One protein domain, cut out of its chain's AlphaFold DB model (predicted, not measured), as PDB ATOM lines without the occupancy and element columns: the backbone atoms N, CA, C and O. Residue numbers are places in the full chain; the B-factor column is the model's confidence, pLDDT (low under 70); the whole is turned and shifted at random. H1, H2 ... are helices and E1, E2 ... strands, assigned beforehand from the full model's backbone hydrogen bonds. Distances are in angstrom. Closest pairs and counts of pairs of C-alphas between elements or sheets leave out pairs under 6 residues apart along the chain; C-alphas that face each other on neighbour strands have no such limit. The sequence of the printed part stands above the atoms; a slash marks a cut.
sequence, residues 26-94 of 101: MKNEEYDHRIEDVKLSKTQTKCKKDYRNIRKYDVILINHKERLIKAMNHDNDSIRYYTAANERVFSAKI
ATOM      1  N   MET A  26      56.099  17.682  97.901       69.75
ATOM      2  CA  MET A  26      56.320  19.076  97.508       69.75
ATOM      3  C   MET A  26      56.503  19.149  95.995       69.75
ATOM      4  O   MET A  26      57.105  18.252  95.398       69.75
ATOM      5  N   LYS A  27      56.025  20.235  95.379       74.88
ATOM      6  CA  LYS A  27      56.414  20.582  94.005       74.88
ATOM      7  C   LYS A  27      57.904  20.947  93.978       74.88
ATOM      8  O   LYS A  27      58.437  21.377  94.998       74.88
ATOM      9  N   ASN A  28      58.570  20.800  92.829       73.38
ATOM     10  CA  ASN A  28      60.008  21.088  92.714       73.38
ATOM     11  C   ASN A  28      60.348  22.523  93.143       73.38
ATOM     12  O   ASN A  28      61.236  22.711  93.960       73.38
ATOM     13  N   GLU A  29      59.575  23.510  92.686       80.31
ATOM     14  CA  GLU A  29      59.777  24.917  93.059       80.31
ATOM     15  C   GLU A  29      59.619  25.146  94.570       80.31
ATOM     16  O   GLU A  29      60.430  25.827  95.189       80.31
ATOM     17  N   GLU A  30      58.608  24.531  95.199       82.69
ATOM     18  CA  GLU A  30      58.420  24.623  96.654       82.69
ATOM     19  C   GLU A  30      59.581  23.964  97.410       82.69
ATOM     20  O   GLU A  30      60.001  24.453  98.459       82.69
ATOM     21  N   TYR A  31      60.090  22.853  96.883       84.50
ATOM     22  CA  TYR A  31      61.216  22.128  97.449       84.50
ATOM     23  C   TYR A  31      62.508  22.958  97.388       84.50
ATOM     24  O   TYR A  31      63.175  23.102  98.414       84.50
ATOM     25  N   ASP A  32      62.820  23.547  96.233       84.94
ATOM     26  CA  ASP A  32      64.018  24.372  96.038       84.94
ATOM     27  C   ASP A  32      63.953  25.637  96.905       84.94
ATOM     28  O   ASP A  32      64.873  25.905  97.681       84.94
ATOM     29  N   HIS A  33      62.808  26.330  96.908       89.06
ATOM     30  CA  HIS A  33      62.581  27.454  97.819       89.06
ATOM     31  C   HIS A  33      62.738  27.054  99.285       89.06
ATOM     32  O   HIS A  33      63.256  27.826 100.091       89.06
ATOM     33  N   ARG A  34      62.314  25.843  99.667       88.62
ATOM     34  CA  ARG A  34      62.463  25.393 101.052       88.62
ATOM     35  C   ARG A  34      63.923  25.155 101.428       88.62
ATOM     36  O   ARG A  34      64.277  25.423 102.575       88.62
ATOM     37  N   ILE A  35      64.754  24.666 100.508       89.25
ATOM     38  CA  ILE A  35      66.200  24.521 100.740       89.25
ATOM     39  C   ILE A  35      66.825  25.889 101.020       89.25
ATOM     40  O   ILE A  35      67.543  26.043 102.013       89.25
ATOM     41  N   GLU A  36      66.518  26.882 100.188       92.25
ATOM     42  CA  GLU A  36      67.013  28.250 100.358       92.25
ATOM     43  C   GLU A  36      66.536  28.865 101.678       92.25
ATOM     44  O   GLU A  36      67.353  29.362 102.455       92.25
ATOM     45  N   ASP A  37      65.243  28.741 101.990       91.31
ATOM     46  CA  ASP A  37      64.653  29.231 103.238       91.31
ATOM     47  C   ASP A  37      65.343  28.620 104.466       91.31
ATOM     48  O   ASP A  37      65.632  29.322 105.432       91.31
ATOM     49  N   VAL A  38      65.614  27.309 104.463       90.56
ATOM     50  CA  VAL A  38      66.285  26.643 105.595       90.56
ATOM     51  C   VAL A  38      67.717  27.138 105.750       90.56
ATOM     52  O   VAL A  38      68.149  27.400 106.874       90.56
ATOM     53  N   LYS A  39      68.453  27.306 104.647       91.69
ATOM     54  CA  LYS A  39      69.806  27.875 104.674       91.69
ATOM     55  C   LYS A  39      69.809  29.292 105.228       91.69
ATOM     56  O   LYS A  39      70.611  29.595 106.108       91.69
ATOM     57  N   LEU A  40      68.885  30.128 104.764       93.19
ATOM     58  CA  LEU A  40      68.761  31.505 105.220       93.19
ATOM     59  C   LEU A  40      68.390  31.566 106.710       93.19
ATOM     60  O   LEU A  40      69.042  32.266 107.483       93.19
ATOM     61  N   SER A  41      67.424  30.755 107.156       91.69
ATOM     62  CA  SER A  41      67.034  30.649 108.570       91.69
ATOM     63  C   SER A  41      68.181  30.195 109.494       91.69
ATOM     64  O   SER A  41      68.120  30.431 110.706       91.69
ATOM     65  N   LYS A  42      69.223  29.536 108.964       87.56
ATOM     66  CA  LYS A  42      70.424  29.158 109.730       87.56
ATOM     67  C   LYS A  42      71.425  30.306 109.885       87.56
ATOM     68  O   LYS A  42      72.129  30.319 110.893       87.56
ATOM     69  N   THR A  43      71.494  31.232 108.930       88.31
ATOM     70  CA  THR A  43      72.526  32.283 108.870       88.31
ATOM     71  C   THR A  43      72.043  33.657 109.335       88.31
ATOM     72  O   THR A  43      72.857  34.448 109.805       88.31
ATOM     73  N   GLN A  44      70.743  33.952 109.237       85.50
ATOM     74  CA  GLN A  44      70.190  35.270 109.569       85.50
ATOM     75  C   GLN A  44      69.811  35.443 111.052       85.50
ATOM     76  O   GLN A  44      69.689  34.476 111.808       85.50
ATOM     77  N   THR A  45      69.543  36.692 111.458       78.31
ATOM     78  CA  THR A  45      68.928  37.010 112.757       78.31
ATOM     79  C   THR A  45      67.560  36.340 112.860       78.31
ATOM     80  O   THR A  45      66.630  36.662 112.124       78.31
ATOM     81  N   LYS A  46      67.445  35.377 113.778       83.56
ATOM     82  CA  LYS A  46      66.342  34.415 113.787       83.56
ATOM     83  C   LYS A  46      65.054  35.021 114.328       83.56
ATOM     84  O   LYS A  46      64.991  35.439 115.485       83.56
ATOM     85  N   CYS A  47      63.987  34.955 113.540       87.06
ATOM     86  CA  CYS A  47      62.627  35.162 114.023       87.06
ATOM     87  C   CYS A  47      61.960  33.823 114.394       87.06
ATOM     88  O   CYS A  47      62.471  32.730 114.137       87.06
ATOM     89  N   LYS A  48      60.763  33.874 114.989       88.06
ATOM     90  CA  LYS A  48      60.013  32.666 115.388       88.06
ATOM     91  C   LYS A  48      59.736  31.713 114.213       88.06
ATOM     92  O   LYS A  48      59.660  30.501 114.424       88.06
ATOM     93  N   LYS A  49      59.587  32.238 112.987       87.62
ATOM     94  CA  LYS A  49      59.448  31.431 111.763       87.62
ATOM     95  C   LYS A  49      60.727  30.635 111.493       87.62
ATOM     96  O   LYS A  49      60.626  29.435 111.260       87.62
ATOM     97  N   ASP A  50      61.894  31.260 111.611       87.12
ATOM     98  CA  ASP A  50      63.188  30.619 111.355       87.12
ATOM     99  C   ASP A  50      63.450  29.463 112.311       87.12
ATOM    100  O   ASP A  50      63.788  28.367 111.874       87.12
ATOM    101  N   TYR A  51      63.180  29.658 113.606       87.12
ATOM    102  CA  TYR A  51      63.297  28.585 114.598       87.12
ATOM    103  C   TYR A  51      62.393  27.391 114.287       87.12
ATOM    104  O   TYR A  51      62.806  26.241 114.421       87.12
ATOM    105  N   ARG A  52      61.153  27.644 113.849       86.44
ATOM    106  CA  ARG A  52      60.249  26.570 113.412       86.44
ATOM    107  C   ARG A  52      60.770  25.876 112.159       86.44
ATOM    108  O   ARG A  52      60.598  24.665 112.042       86.44
ATOM    109  N   ASN A  53      61.373  26.630 111.245       86.19
ATOM    110  CA  ASN A  53      61.893  26.114 109.988       86.19
ATOM    111  C   ASN A  53      63.067  25.160 110.238       86.19
ATOM    112  O   ASN A  53      62.972  23.992 109.880       86.19
ATOM    113  N   ILE A  54      64.094  25.608 110.967       87.38
ATOM    114  CA  ILE A  54      65.294  24.808 111.268       87.38
ATOM    115  C   ILE A  54      65.030  23.648 112.238       87.38
ATOM    116  O   ILE A  54      65.759  22.665 112.230       87.38
ATOM    117  N   ARG A  55      63.990  23.730 113.083       84.00
ATOM    118  CA  ARG A  55      63.579  22.598 113.934       84.00
ATOM    119  C   ARG A  55      62.897  21.498 113.124       84.00
ATOM    120  O   ARG A  55      62.946  20.332 113.497       84.00
ATOM    121  N   LYS A  56      62.182  21.879 112.067       82.44
ATOM    122  CA  LYS A  56      61.388  20.953 111.257       82.44
ATOM    123  C   LYS A  56      62.190  20.382 110.096       82.44
ATOM    124  O   LYS A  56      61.964  19.236 109.727       82.44
ATOM    125  N   TYR A  57      63.066  21.179 109.505       85.62
ATOM    126  CA  TYR A  57      63.785  20.834 108.295       85.62
ATOM    127  C   TYR A  57      65.277  21.034 108.480       85.62
ATOM    128  O   TYR A  57      65.714  21.959 109.160       85.62
ATOM    129  N   ASP A  58      66.035  20.199 107.790       84.44
ATOM    130  CA  ASP A  58      67.469  20.350 107.641       84.44
ATOM    131  C   ASP A  58      67.861  20.122 106.171       84.44
ATOM    132  O   ASP A  58      67.064  19.614 105.376       84.44
ATOM    133  N   VAL A  59      69.062  20.542 105.791       87.19
ATOM    134  CA  VAL A  59      69.617  20.378 104.447       87.19
ATOM    135  C   VAL A  59      70.955  19.671 104.564       87.19
ATOM    136  O   VAL A  59      71.854  20.150 105.254       87.19
ATOM    137  N   ILE A  60      71.085  18.556 103.854       84.62
ATOM    138  CA  ILE A  60      72.305  17.749 103.793       84.62
ATOM    139  C   ILE A  60      72.802  17.648 102.353       84.62
ATOM    140  O   ILE A  60      72.040  17.828 101.403       84.62
ATOM    141  N   LEU A  61      74.076  17.311 102.188       83.06
ATOM    142  CA  LEU A  61      74.684  17.076 100.884       83.06
ATOM    143  C   LEU A  61      74.816  15.566 100.647       83.06
ATOM    144  O   LEU A  61      75.536  14.890 101.376       83.06
ATOM    145  N   ILE A  62      74.141  15.037  99.626       79.06
ATOM    146  CA  ILE A  62      74.262  13.635  99.194       79.06
ATOM    147  C   ILE A  62      74.651  13.633  97.719       79.06
ATOM    148  O   ILE A  62      73.949  14.226  96.901       79.06
ATOM    149  N   ASN A  63      75.742  12.951  97.364       79.19
ATOM    150  CA  ASN A  63      76.239  12.866  95.983       79.19
ATOM    151  C   ASN A  63      76.369  14.246  95.312       79.19
ATOM    152  O   ASN A  63      75.900  14.445  94.194       79.19
ATOM    153  N   HIS A  64      76.950  15.218  96.024       80.50
ATOM    154  CA  HIS A  64      77.105  16.609  95.570       80.50
ATOM    155  C   HIS A  64      75.794  17.357  95.271       80.50
ATOM    156  O   HIS A  64      75.825  18.428  94.669       80.50
ATOM    157  N   LYS A  65      74.643  16.834  95.711       81.75
ATOM    158  CA  LYS A  65      73.339  17.483  95.574       81.75
ATOM    159  C   LYS A  65      72.708  17.726  96.935       81.75
ATOM    160  O   LYS A  65      72.727  16.866  97.816       81.75
ATOM    161  N   GLU A  66      72.136  18.910  97.095       86.00
ATOM    162  CA  GLU A  66      71.486  19.313  98.334       86.00
ATOM    163  C   GLU A  66      70.115  18.661  98.475       86.00
ATOM    164  O   GLU A  66      69.321  18.585  97.528       86.00
ATOM    165  N   ARG A  67      69.858  18.150  99.675       82.69
ATOM    166  CA  ARG A  67      68.672  17.369 100.000       82.69
ATOM    167  C   ARG A  67      67.985  17.934 101.227       82.69
ATOM    168  O   ARG A  67      68.612  18.050 102.276       82.69
ATOM    169  N   LEU A  68      66.696  18.242 101.095       84.44
ATOM    170  CA  LEU A  68      65.853  18.631 102.216       84.44
ATOM    171  C   LEU A  68      65.455  17.380 103.004       84.44
ATOM    172  O   LEU A  68      64.857  16.446 102.465       84.44
ATOM    173  N   ILE A  69      65.738  17.375 104.297       81.44
ATOM    174  CA  ILE A  69      65.317  16.321 105.214       81.44
ATOM    175  C   ILE A  69      64.401  16.890 106.287       81.44
ATOM    176  O   ILE A  69      64.406  18.087 106.579       81.44
ATOM    177  N   LYS A  70      63.589  16.021 106.876       78.62
ATOM    178  CA  LYS A  70      62.751  16.351 108.026       78.62
ATOM    179  C   LYS A  70      62.937  15.302 109.100       78.62
ATOM    180  O   LYS A  70      62.731  14.112 108.846       78.62
ATOM    181  N   ALA A  71      63.248  15.772 110.300       63.69
ATOM    182  CA  ALA A  71      63.184  14.948 111.491       63.69
ATOM    183  C   ALA A  71      61.723  14.524 111.718       63.69
ATOM    184  O   ALA A  71      60.814  15.364 111.778       63.69
ATOM    185  N   MET A  72      61.482  13.217 111.785       57.38
ATOM    186  CA  MET A  72      60.271  12.702 112.419       57.38
ATOM    187  C   MET A  72      60.484  12.752 113.935       57.38
ATOM    188  O   MET A  72      61.614  12.884 114.387       57.38
ATOM    189  N   ASN A  73      59.396  12.777 114.702       54.69
ATOM    190  CA  ASN A  73      59.421  12.969 116.155       54.69
ATOM    191  C   ASN A  73      60.518  12.146 116.859       54.69
ATOM    192  O   ASN A  73      60.828  11.043 116.421       54.69
ATOM    193  N   HIS A  74      61.015  12.677 117.984       52.28
ATOM    194  CA  HIS A  74      62.110  12.149 118.816       52.28
ATOM    195  C   HIS A  74      62.008  10.669 119.236       52.28
ATOM    196  O   HIS A  74      62.977  10.142 119.762       52.28
ATOM    197  N   ASP A  75      60.872  10.007 119.012       55.09
ATOM    198  CA  ASP A  75      60.617   8.636 119.467       55.09
ATOM    199  C   ASP A  75      61.050   7.564 118.454       55.09
ATOM    200  O   ASP A  75      61.029   6.380 118.767       55.09
ATOM    201  N   ASN A  76      61.386   7.947 117.218       49.78
ATOM    202  CA  ASN A  76      61.900   7.020 116.214       49.78
ATOM    203  C   ASN A  76      62.993   7.727 115.411       49.78
ATOM    204  O   ASN A  76      62.661   8.641 114.651       49.78
ATOM    205  N   ASP A  77      64.242   7.253 115.495       55.47
ATOM    206  CA  ASP A  77      65.449   7.715 114.763       55.47
ATOM    207  C   ASP A  77      65.353   7.641 113.218       55.47
ATOM    208  O   ASP A  77      66.330   7.646 112.473       55.47
ATOM    209  N   SER A  78      64.136   7.591 112.687       55.84
ATOM    210  CA  SER A  78      63.822   7.648 111.271       55.84
ATOM    211  C   SER A  78      63.868   9.086 110.734       55.84
ATOM    212  O   SER A  78      63.008   9.925 111.021       55.84
ATOM    213  N   ILE A  79      64.840   9.370 109.869       58.00
ATOM    214  CA  ILE A  79      64.888  10.602 109.072       58.00
ATOM    215  C   ILE A  79      64.100  10.379 107.775       58.00
ATOM    216  O   ILE A  79      64.327   9.404 107.058       58.00
ATOM    217  N   ARG A  80      63.171  11.287 107.430       61.97
ATOM    218  CA  ARG A  80      62.561  11.291 106.087       61.97
ATOM    219  C   ARG A  80      63.348  12.196 105.156       61.97
ATOM    220  O   ARG A  80      63.422  13.407 105.373       61.97
ATOM    221  N   TYR A  81      63.845  11.601 104.080       61.03
ATOM    222  CA  TYR A  81      64.364  12.318 102.926       61.03
ATOM    223  C   TYR A  81      63.189  12.799 102.080       61.03
ATOM    224  O   TYR A  81      62.390  11.987 101.602       61.03
ATOM    225  N   TYR A  82      63.061  14.115 101.915       60.22
ATOM    226  CA  TYR A  82      62.233  14.639 100.843       60.22
ATOM    227  C   TYR A  82      63.068  14.638  99.584       60.22
ATOM    228  O   TYR A  82      64.196  15.130  99.545       60.22
ATOM    229  N   THR A  83      62.479  14.088  98.544       55.12
ATOM    230  CA  THR A  83      63.044  14.164  97.223       55.12
ATOM    231  C   THR A  83      62.123  15.045  96.392       55.12
ATOM    232  O   THR A  83      60.901  14.900  96.478       55.12
ATOM    233  N   ALA A  84      62.698  15.980  95.629       56.66
ATOM    234  CA  ALA A  84      61.968  16.714  94.598       56.66
ATOM    235  C   ALA A  84      61.143  15.716  93.766       56.66
ATOM    236  O   ALA A  84      61.595  14.587  93.560       56.66
ATOM    237  N   ALA A  85      59.952  16.113  93.315       51.34
ATOM    238  CA  ALA A  85      58.926  15.259  92.708       51.34
ATOM    239  C   ALA A  85      59.439  14.260  91.646       51.34
ATOM    240  O   ALA A  85      58.801  13.243  91.407       51.34
ATOM    241  N   ASN A  86      60.604  14.506  91.044       45.38
ATOM    242  CA  ASN A  86      61.199  13.671  90.004       45.38
ATOM    243  C   ASN A  86      62.236  12.637  90.476       45.38
ATOM    244  O   ASN A  86      62.768  11.904  89.644       45.38
ATOM    245  N   GLU A  87      62.559  12.537  91.764       49.38
ATOM    246  CA  GLU A  87      63.565  11.585  92.244       49.38
ATOM    247  C   GLU A  87      62.981  10.672  93.340       49.38
ATOM    248  O   GLU A  87      62.193  11.070  94.195       49.38
ATOM    249  N   ARG A  88      63.332   9.384  93.259       43.94
ATOM    250  CA  ARG A  88      62.754   8.306  94.070       43.94
ATOM    251  C   ARG A  88      62.953   8.546  95.571       43.94
ATOM    252  O   ARG A  88      64.039   8.904  96.020       43.94
ATOM    253  N   VAL A  89      61.897   8.295  96.344       45.72
ATOM    254  CA  VAL A  89      61.941   8.238  97.808       45.72
ATOM    255  C   VAL A  89      62.659   6.950  98.210       45.72
ATOM    256  O   VAL A  89      62.171   5.860  97.921       45.72
ATOM    257  N   PHE A  90      63.804   7.072  98.877       40.53
ATOM    258  CA  PHE A  90      64.449   5.963  99.574       40.53
ATOM    259  C   PHE A  90      64.243   6.181 101.074       40.53
ATOM    260  O   PHE A  90      64.752   7.143 101.645       40.53
ATOM    261  N   SER A  91      63.454   5.321 101.715       41.12
ATOM    262  CA  SER A  91      63.416   5.247 103.173       41.12
ATOM    263  C   SER A  91      64.599   4.399 103.627       41.12
ATOM    264  O   SER A  91      64.548   3.175 103.516       41.12
ATOM    265  N   ALA A  92      65.667   5.033 104.105       40.50
ATOM    266  CA  ALA A  92      66.700   4.319 104.837       40.50
ATOM    267  C   ALA A  92      66.198   4.116 106.273       40.50
ATOM    268  O   ALA A  92      65.941   5.090 106.982       40.50
ATOM    269  N   LYS A  93      66.011   2.860 106.688       35.56
ATOM    270  CA  LYS A  93      66.113   2.532 108.109       35.56
ATOM    271  C   LYS A  93      67.605   2.515 108.403       35.56
ATOM    272  O   LYS A  93      68.348   1.824 107.712       35.56
ATOM    273  N   ILE A  94      68.041   3.351 109.335       40.91
ATOM    274  CA  ILE A  94      69.372   3.201 109.908       40.91
ATOM    275  C   ILE A  94      69.254   1.955 110.779       40.91
ATOM    276  O   ILE A  94      68.652   2.008 111.846       40.91
TER     277      ILE A  94
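What this domain is: This is residues 26 to 94 of the 101 residues of an uncharacterized protein of Acyrthosiphon pisum (UniProt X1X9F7). A small three-stranded sheet has H1 crossing one face, in two layers; H2 packs on H1 and only grazes the sheet, and a tail without named elements, residues 82 to 94, folds back. The 69 printed residues include H1, H2, E1, E2, E3 in chain order, class mixed. The whole is compact, radius of gyration of the C-alphas 12.4 A, spanning 34 by 30 by 21 A.

Where its parts are: Find E1, residues 57 to 62, from C-alpha 57 at (63.785, 20.834, 108.295). E2, residues 65 to 71, spans 19.0 A; E3, residues 79 to 81, ends at C-alpha 81 (64.364, 12.318, 102.926). H1, residues 28 to 43, runs 23.3 A; H2 is residues 48 to 56.

How they stand to each other: E1, E2 and E3 form a meander of antiparallel hairpins; look within hydrogen-bond range at N 60 and O 67, 3.0 A, and N 70 and O 80, 3.0 A. H1 runs across E1 and E2, height over the sheet 8.8 A; its closest C-alphas to E2 are Ile 35 and Leu 68, 6.1 A. Its residues 37 to 42 touch H2, closest C-alphas Ser 41 and Asp 50, 4.7 A. In H1 and H2 every O i to N i+4 pair is within range.

The domain as a whole: The printed part has no cut. Residue 26 and residues 71 to 94 have pLDDT under 70.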